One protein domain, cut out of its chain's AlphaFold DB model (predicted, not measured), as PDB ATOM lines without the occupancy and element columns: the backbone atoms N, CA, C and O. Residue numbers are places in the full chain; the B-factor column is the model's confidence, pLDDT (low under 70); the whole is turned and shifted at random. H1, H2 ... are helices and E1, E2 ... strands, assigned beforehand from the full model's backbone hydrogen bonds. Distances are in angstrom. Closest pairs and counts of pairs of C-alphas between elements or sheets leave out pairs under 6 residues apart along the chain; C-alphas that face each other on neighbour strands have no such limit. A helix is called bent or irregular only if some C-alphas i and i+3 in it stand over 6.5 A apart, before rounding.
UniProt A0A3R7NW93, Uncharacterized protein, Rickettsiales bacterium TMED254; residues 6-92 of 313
ATOM      1  N   ASP A   6      24.650  57.299 148.116       38.97
ATOM      2  CA  ASP A   6      23.627  56.929 147.111       38.97
ATOM      3  C   ASP A   6      24.181  57.025 145.670       38.97
ATOM      4  O   ASP A   6      23.737  56.339 144.754       38.97
ATOM      5  N   PHE A   7      25.234  57.826 145.481       37.88
ATOM      6  CA  PHE A   7      25.930  58.010 144.205       37.88
ATOM      7  C   PHE A   7      26.838  56.820 143.823       37.88
ATOM      8  O   PHE A   7      27.134  56.596 142.647       37.88
ATOM      9  N   LEU A   8      27.292  56.027 144.800       31.88
ATOM     10  CA  LEU A   8      28.160  54.873 144.541       31.88
ATOM     11  C   LEU A   8      27.371  53.613 144.142       31.88
ATOM     12  O   LEU A   8      27.938  52.763 143.455       31.88
ATOM     13  N   SER A   9      26.075  53.517 144.474       43.00
ATOM     14  CA  SER A   9      25.200  52.414 144.038       43.00
ATOM     15  C   SER A   9      24.720  52.532 142.586       43.00
ATOM     16  O   SER A   9      24.426  51.514 141.965       43.00
ATOM     17  N   GLU A  10      24.722  53.733 141.995       39.91
ATOM     18  CA  GLU A  10      24.323  53.959 140.592       39.91
ATOM     19  C   GLU A  10      25.378  53.500 139.564       39.91
ATOM     20  O   GLU A  10      25.066  53.301 138.390       39.91
ATOM     21  N   LYS A  11      26.637  53.275 139.975       40.41
ATOM     22  CA  LYS A  11      27.718  52.860 139.057       40.41
ATOM     23  C   LYS A  11      27.578  51.433 138.510       40.41
ATOM     24  O   LYS A  11      28.236  51.126 137.518       40.41
ATOM     25  N   ASN A  12      26.751  50.584 139.128       45.00
ATOM     26  CA  ASN A  12      26.717  49.143 138.845       45.00
ATOM     27  C   ASN A  12      25.486  48.654 138.060       45.00
ATOM     28  O   ASN A  12      25.437  47.474 137.727       45.00
ATOM     29  N   ILE A  13      24.517  49.522 137.740       51.59
ATOM     30  CA  ILE A  13      23.235  49.093 137.138       51.59
ATOM     31  C   ILE A  13      23.198  49.343 135.622       51.59
ATOM     32  O   ILE A  13      22.797  48.472 134.849       51.59
ATOM     33  N   TYR A  14      23.698  50.492 135.154       56.25
ATOM     34  CA  TYR A  14      23.673  50.849 133.732       56.25
ATOM     35  C   TYR A  14      25.068  51.104 133.170       56.25
ATOM     36  O   TYR A  14      25.895  51.793 133.765       56.25
ATOM     37  N   SER A  15      25.331  50.600 131.962       71.94
ATOM     38  CA  SER A  15      26.566  50.933 131.251       71.94
ATOM     39  C   SER A  15      26.635  52.438 130.965       71.94
ATOM     40  O   SER A  15      25.615  53.050 130.640       71.94
ATOM     41  N   ILE A  16      27.835  53.020 130.991       79.88
ATOM     42  CA  ILE A  16      28.067  54.392 130.508       79.88
ATOM     43  C   ILE A  16      27.574  54.501 129.060       79.88
ATOM     44  O   ILE A  16      27.897  53.655 128.221       79.88
ATOM     45  N   LEU A  17      26.805  55.550 128.775       82.50
ATOM     46  CA  LEU A  17      26.311  55.851 127.442       82.50
ATOM     47  C   LEU A  17      27.492  56.080 126.493       82.50
ATOM     48  O   LEU A  17      28.382  56.893 126.752       82.50
ATOM     49  N   LYS A  18      27.500  55.385 125.356       89.94
ATOM     50  CA  LYS A  18      28.404  55.693 124.244       89.94
ATOM     51  C   LYS A  18      27.654  56.537 123.226       89.94
ATOM     52  O   LYS A  18      26.457  56.363 123.028       89.94
ATOM     53  N   HIS A  19      28.369  57.398 122.507       89.88
ATOM     54  CA  HIS A  19      27.767  58.200 121.439       89.88
ATOM     55  C   HIS A  19      27.019  57.318 120.421       89.88
ATOM     56  O   HIS A  19      25.852  57.556 120.106       89.88
ATOM     57  N   ASN A  20      27.643  56.196 120.043       85.56
ATOM     58  CA  ASN A  20      27.044  55.202 119.157       85.56
ATOM     59  C   ASN A  20      25.748  54.571 119.700       85.56
ATOM     60  O   ASN A  20      24.977  54.031 118.916       85.56
ATOM     61  N   ASP A  21      25.470  54.595 121.006       80.75
ATOM     62  CA  ASP A  21      24.216  54.047 121.542       80.75
ATOM     63  C   ASP A  21      22.991  54.884 121.154       80.75
ATOM     64  O   ASP A  21      21.903  54.314 121.003       80.75
ATOM     65  N   LEU A  22      23.178  56.194 120.943       82.56
ATOM     66  CA  LEU A  22      22.131  57.095 120.462       82.56
ATOM     67  C   LEU A  22      22.022  57.112 118.934       82.56
ATOM     68  O   LEU A  22      20.918  57.229 118.407       82.56
ATOM     69  N   THR A  23      23.147  56.990 118.224       80.62
ATOM     70  CA  THR A  23      23.202  57.176 116.762       80.62
ATOM     71  C   THR A  23      23.010  55.889 115.955       80.62
ATOM     72  O   THR A  23      22.674  55.948 114.773       80.62
ATOM     73  N   LYS A  24      23.163  54.707 116.569       73.50
ATOM     74  CA  LYS A  24      22.867  53.414 115.923       73.50
ATOM     75  C   LYS A  24      21.408  53.334 115.446       73.50
ATOM     76  O   LYS A  24      20.508  53.877 116.079       73.50
ATOM     77  N   ARG A  25      21.174  52.553 114.379       59.12
ATOM     78  CA  ARG A  25      19.837  52.221 113.836       59.12
ATOM     79  C   ARG A  25      18.986  53.456 113.487       59.12
ATOM     80  O   ARG A  25      17.834  53.551 113.892       59.12
ATOM     81  N   GLY A  26      19.568  54.404 112.752       61.72
ATOM     82  CA  GLY A  26      18.845  55.572 112.233       61.72
ATOM     83  C   GLY A  26      18.677  56.734 113.218       61.72
ATOM     84  O   GLY A  26      17.987  57.695 112.900       61.72
ATOM     85  N   GLY A  27      19.303  56.681 114.401       67.12
ATOM     86  CA  GLY A  27      19.405  57.838 115.298       67.12
ATOM     87  C   GLY A  27      18.118  58.236 116.029       67.12
ATOM     88  O   GLY A  27      18.062  59.329 116.584       67.12
ATOM     89  N   SER A  28      17.101  57.371 116.082       74.88
ATOM     90  CA  SER A  28      15.820  57.655 116.762       74.88
ATOM     91  C   SER A  28      15.970  57.999 118.249       74.88
ATOM     92  O   SER A  28      15.165  58.730 118.818       74.88
ATOM     93  N   ARG A  29      17.036  57.523 118.899       79.06
ATOM     94  CA  ARG A  29      17.342  57.837 120.304       79.06
ATOM     95  C   ARG A  29      17.970  59.213 120.498       79.06
ATOM     96  O   ARG A  29      17.939  59.733 121.610       79.06
ATOM     97  N   VAL A  30      18.515  59.811 119.437       86.88
ATOM     98  CA  VAL A  30      18.912  61.222 119.465       86.88
ATOM     99  C   VAL A  30      17.666  62.083 119.664       86.88
ATOM    100  O   VAL A  30      17.690  62.973 120.503       86.88
ATOM    101  N   ASP A  31      16.551  61.766 118.998       83.88
ATOM    102  CA  ASP A  31      15.295  62.513 119.166       83.88
ATOM    103  C   ASP A  31      14.780  62.450 120.607       83.88
ATOM    104  O   ASP A  31      14.394  63.472 121.167       83.88
ATOM    105  N   VAL A  32      14.853  61.272 121.236       81.12
ATOM    106  CA  VAL A  32      14.508  61.094 122.656       81.12
ATOM    107  C   VAL A  32      15.402  61.962 123.542       81.12
ATOM    108  O   VAL A  32      14.900  62.703 124.382       81.12
ATOM    109  N   PHE A  33      16.721  61.929 123.327       88.62
ATOM    110  CA  PHE A  33      17.671  62.740 124.090       88.62
ATOM    111  C   PHE A  33      17.385  64.248 123.955       88.62
ATOM    112  O   PHE A  33      17.332  64.958 124.956       88.62
ATOM    113  N   LEU A  34      17.149  64.741 122.735       91.44
ATOM    114  CA  LEU A  34      16.848  66.155 122.475       91.44
ATOM    115  C   LEU A  34      15.495  66.578 123.055       91.44
ATOM    116  O   LEU A  34      15.386  67.662 123.634       91.44
ATOM    117  N   LYS A  35      14.479  65.714 122.941       85.06
ATOM    118  CA  LYS A  35      13.152  65.939 123.519       85.06
ATOM    119  C   LYS A  35      13.236  66.086 125.036       85.06
ATOM    120  O   LYS A  35      12.676  67.041 125.558       85.06
ATOM    121  N   LYS A  36      14.007  65.242 125.731       87.62
ATOM    122  CA  LYS A  36      14.206  65.364 127.188       87.62
ATOM    123  C   LYS A  36      14.781  66.724 127.596       87.62
ATOM    124  O   LYS A  36      14.328  67.305 128.575       87.62
ATOM    125  N   ILE A  37      15.723  67.283 126.828       91.75
ATOM    126  CA  ILE A  37      16.245  68.640 127.090       91.75
ATOM    127  C   ILE A  37      15.154  69.696 126.877       91.75
ATOM    128  O   ILE A  37      15.007  70.605 127.693       91.75
ATOM    129  N   LYS A  38      14.389  69.582 125.785       89.19
ATOM    130  CA  LYS A  38      13.301  70.513 125.454       89.19
ATOM    131  C   LYS A  38      12.209  70.512 126.527       89.19
ATOM    132  O   LYS A  38      11.769  71.579 126.950       89.19
ATOM    133  N   ASP A  39      11.842  69.325 126.992       83.75
ATOM    134  CA  ASP A  39      10.751  69.098 127.941       83.75
ATOM    135  C   ASP A  39      11.211  69.208 129.403       83.75
ATOM    136  O   ASP A  39      10.407  69.056 130.319       83.75
ATOM    137  N   LYS A  40      12.494  69.538 129.627       85.56
ATOM    138  CA  LYS A  40      13.116  69.690 130.952       85.56
ATOM    139  C   LYS A  40      12.990  68.426 131.808       85.56
ATOM    140  O   LYS A  40      12.770  68.507 133.012       85.56
ATOM    141  N   GLU A  41      13.158  67.266 131.185       73.50
ATOM    142  CA  GLU A  41      13.189  65.968 131.857       73.50
ATOM    143  C   GLU A  41      14.599  65.653 132.399       73.50
ATOM    144  O   GLU A  41      15.614  66.133 131.884       73.50
ATOM    145  N   GLY A  42      14.663  64.841 133.459       73.94
ATOM    146  CA  GLY A  42      15.908  64.457 134.131       73.94
ATOM    147  C   GLY A  42      16.715  63.400 133.370       73.94
ATOM    148  O   GLY A  42      16.165  62.516 132.709       73.94
ATOM    149  N   PHE A  43      18.039  63.479 133.476       80.62
ATOM    150  CA  PHE A  43      18.998  62.509 132.955       80.62
ATOM    151  C   PHE A  43      19.775  61.869 134.097       80.62
ATOM    152  O   PHE A  43      20.321  62.572 134.947       80.62
ATOM    153  N   LEU A  44      19.923  60.548 134.055       73.81
ATOM    154  CA  LEU A  44      20.819  59.829 134.955       73.81
ATOM    155  C   LEU A  44      22.275  60.017 134.517       73.81
ATOM    156  O   LEU A  44      22.637  59.725 133.369       73.81
ATOM    157  N   THR A  45      23.120  60.497 135.431       80.12
ATOM    158  CA  THR A  45      24.536  60.766 135.154       80.12
ATOM    159  C   THR A  45      25.455  60.348 136.294       80.12
ATOM    160  O   THR A  45      25.031  60.152 137.427       80.12
ATOM    161  N   LYS A  46      26.766  60.354 136.037       77.62
ATOM    162  CA  LYS A  46      27.838  60.285 137.041       77.62
ATOM    163  C   LYS A  46      27.842  61.454 138.038       77.62
ATOM    164  O   LYS A  46      28.800  61.591 138.786       77.62
ATOM    165  N   LYS A  47      26.852  62.340 138.036       74.38
ATOM    166  CA  LYS A  47      26.680  63.379 139.062       74.38
ATOM    167  C   LYS A  47      25.294  63.293 139.715       74.38
ATOM    168  O   LYS A  47      24.866  64.256 140.344       74.38
ATOM    169  N   GLY A  48      24.621  62.151 139.557       59.19
ATOM    170  CA  GLY A  48      23.223  61.931 139.913       59.19
ATOM    171  C   GLY A  48      22.269  62.374 138.805       59.19
ATOM    172  O   GLY A  48      22.675  62.616 137.660       59.19
ATOM    173  N   GLU A  49      20.989  62.493 139.146       73.94
ATOM    174  CA  GLU A  49      19.984  63.041 138.240       73.94
ATOM    175  C   GLU A  49      20.250  64.529 137.965       73.94
ATOM    176  O   GLU A  49      20.306  65.365 138.875       73.94
ATOM    177  N   VAL A  50      20.399  64.871 136.686       78.94
ATOM    178  CA  VAL A  50      20.589  66.250 136.237       78.94
ATOM    179  C   VAL A  50      19.547  66.639 135.210       78.94
ATOM    180  O   VAL A  50      19.164  65.861 134.344       78.94
ATOM    181  N   PHE A  51      19.149  67.900 135.255       85.56
ATOM    182  CA  PHE A  51      18.278  68.500 134.261       85.56
ATOM    183  C   PHE A  51      19.106  69.465 133.425       85.56
ATOM    184  O   PHE A  51      19.801  70.311 133.994       85.56
ATOM    185  N   LEU A  52      19.071  69.346 132.101       91.44
ATOM    186  CA  LEU A  52      19.884  70.182 131.215       91.44
ATOM    187  C   LEU A  52      19.158  71.490 130.890       91.44
ATOM    188  O   LEU A  52      17.932  71.517 130.786       91.44
ATOM    189  N   LYS A  53      19.905  72.588 130.740       92.00
ATOM    190  CA  LYS A  53      19.328  73.864 130.312       92.00
ATOM    191  C   LYS A  53      18.932  73.797 128.830       92.00
ATOM    192  O   LYS A  53      19.748  73.357 128.018       92.00
ATOM    193  N   PRO A  54      17.731  74.267 128.455       88.50
ATOM    194  CA  PRO A  54      17.402  74.512 127.057       88.50
ATOM    195  C   PRO A  54      18.200  75.715 126.508       88.50
ATOM    196  O   PRO A  54      18.630  76.565 127.294       88.50
ATOM    197  N   PRO A  55      18.358  75.832 125.178       90.62
ATOM    198  CA  PRO A  55      17.808  74.947 124.144       90.62
ATOM    199  C   PRO A  55      18.631  73.660 123.913       90.62
ATOM    200  O   PRO A  55      19.834  73.634 124.189       90.62
ATOM    201  N   PRO A  56      18.010  72.582 123.385       90.31
ATOM    202  CA  PRO A  56      18.746  71.405 122.924       90.31
ATOM    203  C   PRO A  56      19.724  71.746 121.778       90.31
ATOM    204  O   PRO A  56      19.483  72.698 121.037       90.31
ATOM    205  N   PRO A  57      20.811  70.967 121.588       90.56
ATOM    206  CA  PRO A  57      21.654  71.064 120.396       90.56
ATOM    207  C   PRO A  57      20.876  70.704 119.127       90.56
ATOM    208  O   PRO A  57      19.842  70.039 119.189       90.56
ATOM    209  N   ASP A  58      21.433  71.055 117.969       90.88
ATOM    210  CA  ASP A  58      20.909  70.566 116.697       90.88
ATOM    211  C   ASP A  58      21.145  69.048 116.585       90.88
ATOM    212  O   ASP A  58      22.222  68.536 116.905       90.88
ATOM    213  N   LYS A  59      20.144  68.312 116.093       87.38
ATOM    214  CA  LYS A  59      20.255  66.877 115.802       87.38
ATOM    215  C   LYS A  59      21.428  66.567 114.872       87.38
ATOM    216  O   LYS A  59      22.071  65.531 115.038       87.38
ATOM    217  N   LYS A  60      21.745  67.466 113.933       87.81
ATOM    218  CA  LYS A  60      22.881  67.334 113.010       87.81
ATOM    219  C   LYS A  60      24.225  67.264 113.729       87.81
ATOM    220  O   LYS A  60      25.144  66.646 113.212       87.81
ATOM    221  N   ASP A  61      24.360  67.823 114.929       88.31
ATOM    222  CA  ASP A  61      25.618  67.719 115.670       88.31
ATOM    223  C   ASP A  61      25.942  66.278 116.082       88.31
ATOM    224  O   ASP A  61      27.110  65.902 116.146       88.31
ATOM    225  N   PHE A  62      24.916  65.447 116.290       87.69
ATOM    226  CA  PHE A  62      25.079  64.045 116.664       87.69
ATOM    227  C   PHE A  62      25.443  63.141 115.477       87.69
ATOM    228  O   PHE A  62      25.683  61.958 115.690       87.69
ATOM    229  N   THR A  63      25.497  63.648 114.240       84.94
ATOM    230  CA  THR A  63      26.003  62.863 113.097       84.94
ATOM    231  C   THR A  63      27.533  62.855 113.036       84.94
ATOM    232  O   THR A  63      28.120  62.002 112.372       84.94
ATOM    233  N   LYS A  64      28.193  63.772 113.758       86.88
ATOM    234  CA  LYS A  64      29.653  63.853 113.855       86.88
ATOM    235  C   LYS A  64      30.187  62.664 114.655       86.88
ATOM    236  O   LYS A  64      29.828  62.477 115.817       86.88
ATOM    237  N   SER A  65      31.084  61.888 114.048       82.56
ATOM    238  CA  SER A  65      31.696  60.727 114.700       82.56
ATOM    239  C   SER A  65      32.335  61.114 116.038       82.56
ATOM    240  O   SER A  65      33.159  62.025 116.112       82.56
ATOM    241  N   GLY A  66      31.933  60.425 117.107       80.69
ATOM    242  CA  GLY A  66      32.475  60.644 118.447       80.69
ATOM    243  C   GLY A  66      32.102  61.985 119.084       80.69
ATOM    244  O   GLY A  66      32.855  62.444 119.942       80.69
ATOM    245  N   TYR A  67      30.974  62.597 118.694       90.62
ATOM    246  CA  TYR A  67      30.498  63.870 119.243       90.62
ATOM    247  C   TYR A  67      30.544  63.912 120.778       90.62
ATOM    248  O   TYR A  67      30.090  62.994 121.471       90.62
ATOM    249  N   LYS A  68      31.084  65.013 121.304       93.31
ATOM    250  CA  LYS A  68      31.194  65.321 122.731       93.31
ATOM    251  C   LYS A  68      30.728  66.751 122.954       93.31
ATOM    252  O   LYS A  68      31.035  67.628 122.151       93.31
ATOM    253  N   LYS A  69      30.015  66.988 124.052       93.62
ATOM    254  CA  LYS A  69      29.548  68.327 124.427       93.62
ATOM    255  C   LYS A  69      29.378  68.432 125.930       93.62
ATOM    256  O   LYS A  69      28.858  67.511 126.551       93.62
ATOM    257  N   ASP A  70      29.775  69.563 126.491       95.12
ATOM    258  CA  ASP A  70      29.434  69.904 127.865       95.12
ATOM    259  C   ASP A  70      28.074  70.606 127.881       95.12
ATOM    260  O   ASP A  70      27.820  71.524 127.099       95.12
ATOM    261  N   PHE A  71      27.195  70.153 128.766       93.94
ATOM    262  CA  PHE A  71      25.875  70.726 128.976       93.94
ATOM    263  C   PHE A  71      25.816  71.433 130.318       93.94
ATOM    264  O   PHE A  71      26.176  70.852 131.345       93.94
ATOM    265  N   ASP A  72      25.303  72.661 130.312       94.50
ATOM    266  CA  ASP A  72      24.929  73.346 131.540       94.50
ATOM    267  C   ASP A  72      23.671  72.709 132.127       94.50
ATOM    268  O   ASP A  72      22.679  72.458 131.441       94.50
ATOM    269  N   THR A  73      23.713  72.467 133.429       90.69
ATOM    270  CA  THR A  73      22.589  71.915 134.186       90.69
ATOM    271  C   THR A  73      21.748  73.041 134.792       90.69
ATOM    272  O   THR A  73      22.239  74.148 135.030       90.69
ATOM    273  N   MET A  74      20.452  72.798 135.011       84.56
ATOM    274  CA  MET A  74      19.520  73.795 135.554       84.56
ATOM    275  C   MET A  74      19.898  74.222 136.981       84.56
ATOM    276  O   MET A  74      19.770  75.393 137.331       84.56
ATOM    277  N   LYS A  75      20.426  73.297 137.789       80.81
ATOM    278  CA  LYS A  75      21.108  73.604 139.055       80.81
ATOM    279  C   LYS A  75      22.568  73.900 138.712       80.81
ATOM    280  O   LYS A  75      23.141  73.105 137.994       80.81
ATOM    281  N   LYS A  76      23.165  75.016 139.154       77.94
ATOM    282  CA  LYS A  76      24.545  75.423 138.782       77.94
ATOM    283  C   LYS A  76      25.508  74.218 138.679       77.94
ATOM    284  O   LYS A  76      25.782  73.572 139.684       77.94
ATOM    285  N   GLY A  77      26.011  73.931 137.474       87.50
ATOM    286  CA  GLY A  77      26.880  72.780 137.204       87.50
ATOM    287  C   GLY A  77      26.930  72.405 135.719       87.50
ATOM    288  O   GLY A  77      26.113  72.889 134.934       87.50
ATOM    289  N   LYS A  78      27.872  71.529 135.348       93.19
ATOM    290  CA  LYS A  78      28.055  71.010 133.980       93.19
ATOM    291  C   LYS A  78      28.169  69.485 133.961       93.19
ATOM    292  O   LYS A  78      28.759  68.915 134.883       93.19
ATOM    293  N   VAL A  79      27.690  68.837 132.900       91.62
ATOM    294  CA  VAL A  79      27.890  67.398 132.623       91.62
ATOM    295  C   VAL A  79      28.384  67.170 131.197       91.62
ATOM    296  O   VAL A  79      27.987  67.890 130.283       91.62
ATOM    297  N   LYS A  80      29.243  66.166 130.999       95.38
ATOM    298  CA  LYS A  80      29.871  65.864 129.709       95.38
ATOM    299  C   LYS A  80      29.156  64.739 128.969       95.38
ATOM    300  O   LYS A  80      29.132  63.587 129.401       95.38
ATOM    301  N   TYR A  81      28.643  65.042 127.788       92.88
ATOM    302  CA  TYR A  81      28.139  64.046 126.855       92.88
ATOM    303  C   TYR A  81      29.278  63.365 126.073       92.88
ATOM    304  O   TYR A  81      30.216  64.050 125.652       92.88
ATOM    305  N   PRO A  82      29.193  62.045 125.804       91.06
ATOM    306  CA  PRO A  82      28.228  61.083 126.358       91.06
ATOM    307  C   PRO A  82      28.691  60.482 127.697       91.06
ATOM    308  O   PRO A  82      27.922  59.815 128.375       91.06
ATOM    309  N   SER A  83      29.951  60.709 128.079       88.69
ATOM    310  CA  SER A  83      30.673  59.926 129.090       88.69
ATOM    311  C   SER A  83      30.180  60.075 130.525       88.69
ATOM    312  O   SER A  83      30.535  59.237 131.359       88.69
ATOM    313  N   ASP A  84      29.435  61.133 130.832       87.50
ATOM    314  CA  ASP A  84      28.816  61.310 132.143       87.50
ATOM    315  C   ASP A  84      27.417  60.705 132.201       87.50
ATOM    316  O   ASP A  84      26.908  60.534 133.296       87.50
ATOM    317  N   PHE A  85      26.802  60.341 131.077       86.94
ATOM    318  CA  PHE A  85      25.433  59.837 131.041       86.94
ATOM    319  C   PHE A  85      25.407  58.319 131.184       86.94
ATOM    320  O   PHE A  85      26.261  57.610 130.645       86.94
ATOM    321  N   PHE A  86      24.394  57.812 131.876       80.06
ATOM    322  CA  PHE A  86      24.109  56.385 131.902       80.06
ATOM    323  C   PHE A  86      23.184  55.999 130.750       80.06
ATOM    324  O   PHE A  86      22.295  56.748 130.342       80.06
ATOM    325  N   LYS A  87      23.403  54.803 130.199       75.94
ATOM    326  CA  LYS A  87      22.536  54.212 129.184       75.94
ATOM    327  C   LYS A  87      21.329  53.587 129.879       75.94
ATOM    328  O   LYS A  87      21.308  52.378 130.089       75.94
ATOM    329  N   GLY A  88      20.365  54.421 130.256       67.44
ATOM    330  CA  GLY A  88      19.086  53.975 130.807       67.44
ATOM    331  C   GLY A  88      18.230  53.210 129.785       67.44
ATOM    332  O   GLY A  88      18.607  53.113 128.603       67.44
ATOM    333  N   PRO A  89      17.084  52.653 130.208       57.69
ATOM    334  CA  PRO A  89      16.142  51.949 129.334       57.69
ATOM    335  C   PRO A  89      15.760  52.757 128.085       57.69
ATOM    336  O   PRO A  89      15.769  52.220 126.974       57.69
ATOM    337  N   GLU A  90      15.577  54.075 128.224       63.50
ATOM    338  CA  GLU A  90      15.240  54.983 127.121       63.50
ATOM    339  C   GLU A  90      16.346  55.083 126.051       63.50
ATOM    340  O   GLU A  90      16.090  55.407 124.888       63.50
ATOM    341  N   PHE A  91      17.584  54.735 126.412       72.12
ATOM    342  CA  PHE A  91      18.744  54.694 125.520       72.12
ATOM    343  C   PHE A  91      19.166  53.256 125.173       72.12
ATOM    344  O   PHE A  91      20.240  53.014 124.611       72.12
ATOM    345  N   GLY A  92      18.299  52.277 125.454       57.84
ATOM    346  CA  GLY A  92      18.511  50.863 125.159       57.84
ATOM    347  C   GLY A  92      19.446  50.155 126.135       57.84
ATOM    348  O   GLY A  92      20.119  49.197 125.733       57.84
TER     349      GLY A  92
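This is residues 6 to 92 of the 313 residues of an uncharacterized protein of Rickettsiales bacterium TMED254 (UniProt A0A3R7NW93). Two small two-stranded hairpins, E1 with E2 and E3 with E4, share a rounded body with a group of three helices, in which the short H2 and H4 pack on parts of the longer H3. H1 lies at the other end of the longest axis from H4, near the turn of the hairpin E1 E2. The printed part has 87 residues, with four named helices and four named strands in the order H1 H2 H3 E1 E2 H4 E3 E4; each sheet, E1 - E2 and E3 - E4, is antiparallel, and the class is mixed, helices and strands. It is compact, with a radius of gyration of the C-alphas of 12.2 A and spans of 35 by 26 by 20 A.

Look first at E1, residues 42 to 45, and E2, residues 48 to 51, an antiparallel hairpin at 141 degrees: N 43 and O 50 are within hydrogen-bond range at 2.8 A. The second antiparallel hairpin is E3, residues 69 to 72, with E4, residues 78 to 81, at 151 degrees; N 71 and O 79 are 2.8 A apart. Between the two sheets, the closest C-alphas of E1 and E4 are those of Thr 45 and Val 79, 7.9 A apart. Turn next to H3, residues 25 to 38: its closest C-alpha to E1 is that of Lys 36, 7.2 A from that of Gly 42. With residues 30 to 34 alone H3 touches H4, residues 59 to 63, closest at the C-alphas of Val 30 and Lys 59, 6.9 A. With residues 28 to 30 alone H3 touches H2, residues 19 to 23, only at the corner, closest at the C-alphas of Leu 22 and Arg 29, 4.8 A. H2 and H4 are close but not clearly touching, 7.1 A between the C-alphas of Thr 23 and Phe 62. H1, residues 6 to 12, touches no helix; its closest C-alpha to E2 is that of Phe 7, 6.4 A from that of Gly 48. Every O i to N i+4 pair is within hydrogen-bond range in H2, against 6 of 10 in H3, 0 of 3 in H1 and 0 of 1 in H4; for O i to N i+3 it is 0 of 4 in H1 and 2 of 2 in H4.

Find C-alpha 6 at (23.627, 56.929, 147.111); from there H1 runs 11.8 A, neither bent nor irregular, but only just: C-alphas 9 and 12 are 6.3 A apart. H2 measures 6.6 A and H4 7.5 A. H3 begins at C-alpha 25, (19.837, 52.221, 113.836), and is 22.6 A long; it is irregular, with C-alphas 26 and 29 8.5 A apart. E1 spans 9.4 A, E2 10.0 A and E3 9.9 A. E4 spans 10.0 A and ends at C-alpha 81, (28.139, 64.046, 126.855).

The two C-alphas farthest apart are those of Asp 6 and Lys 60, 35.7 A. The printed part has no cut, and no link between named elements is long. Read the B-factor column for the model's confidence: the mean pLDDT of the printed part is 78.6, that of H1 is 40, and residues 6 to 14, 25 to 27, 48, 88 to 90 and 92 are under 70.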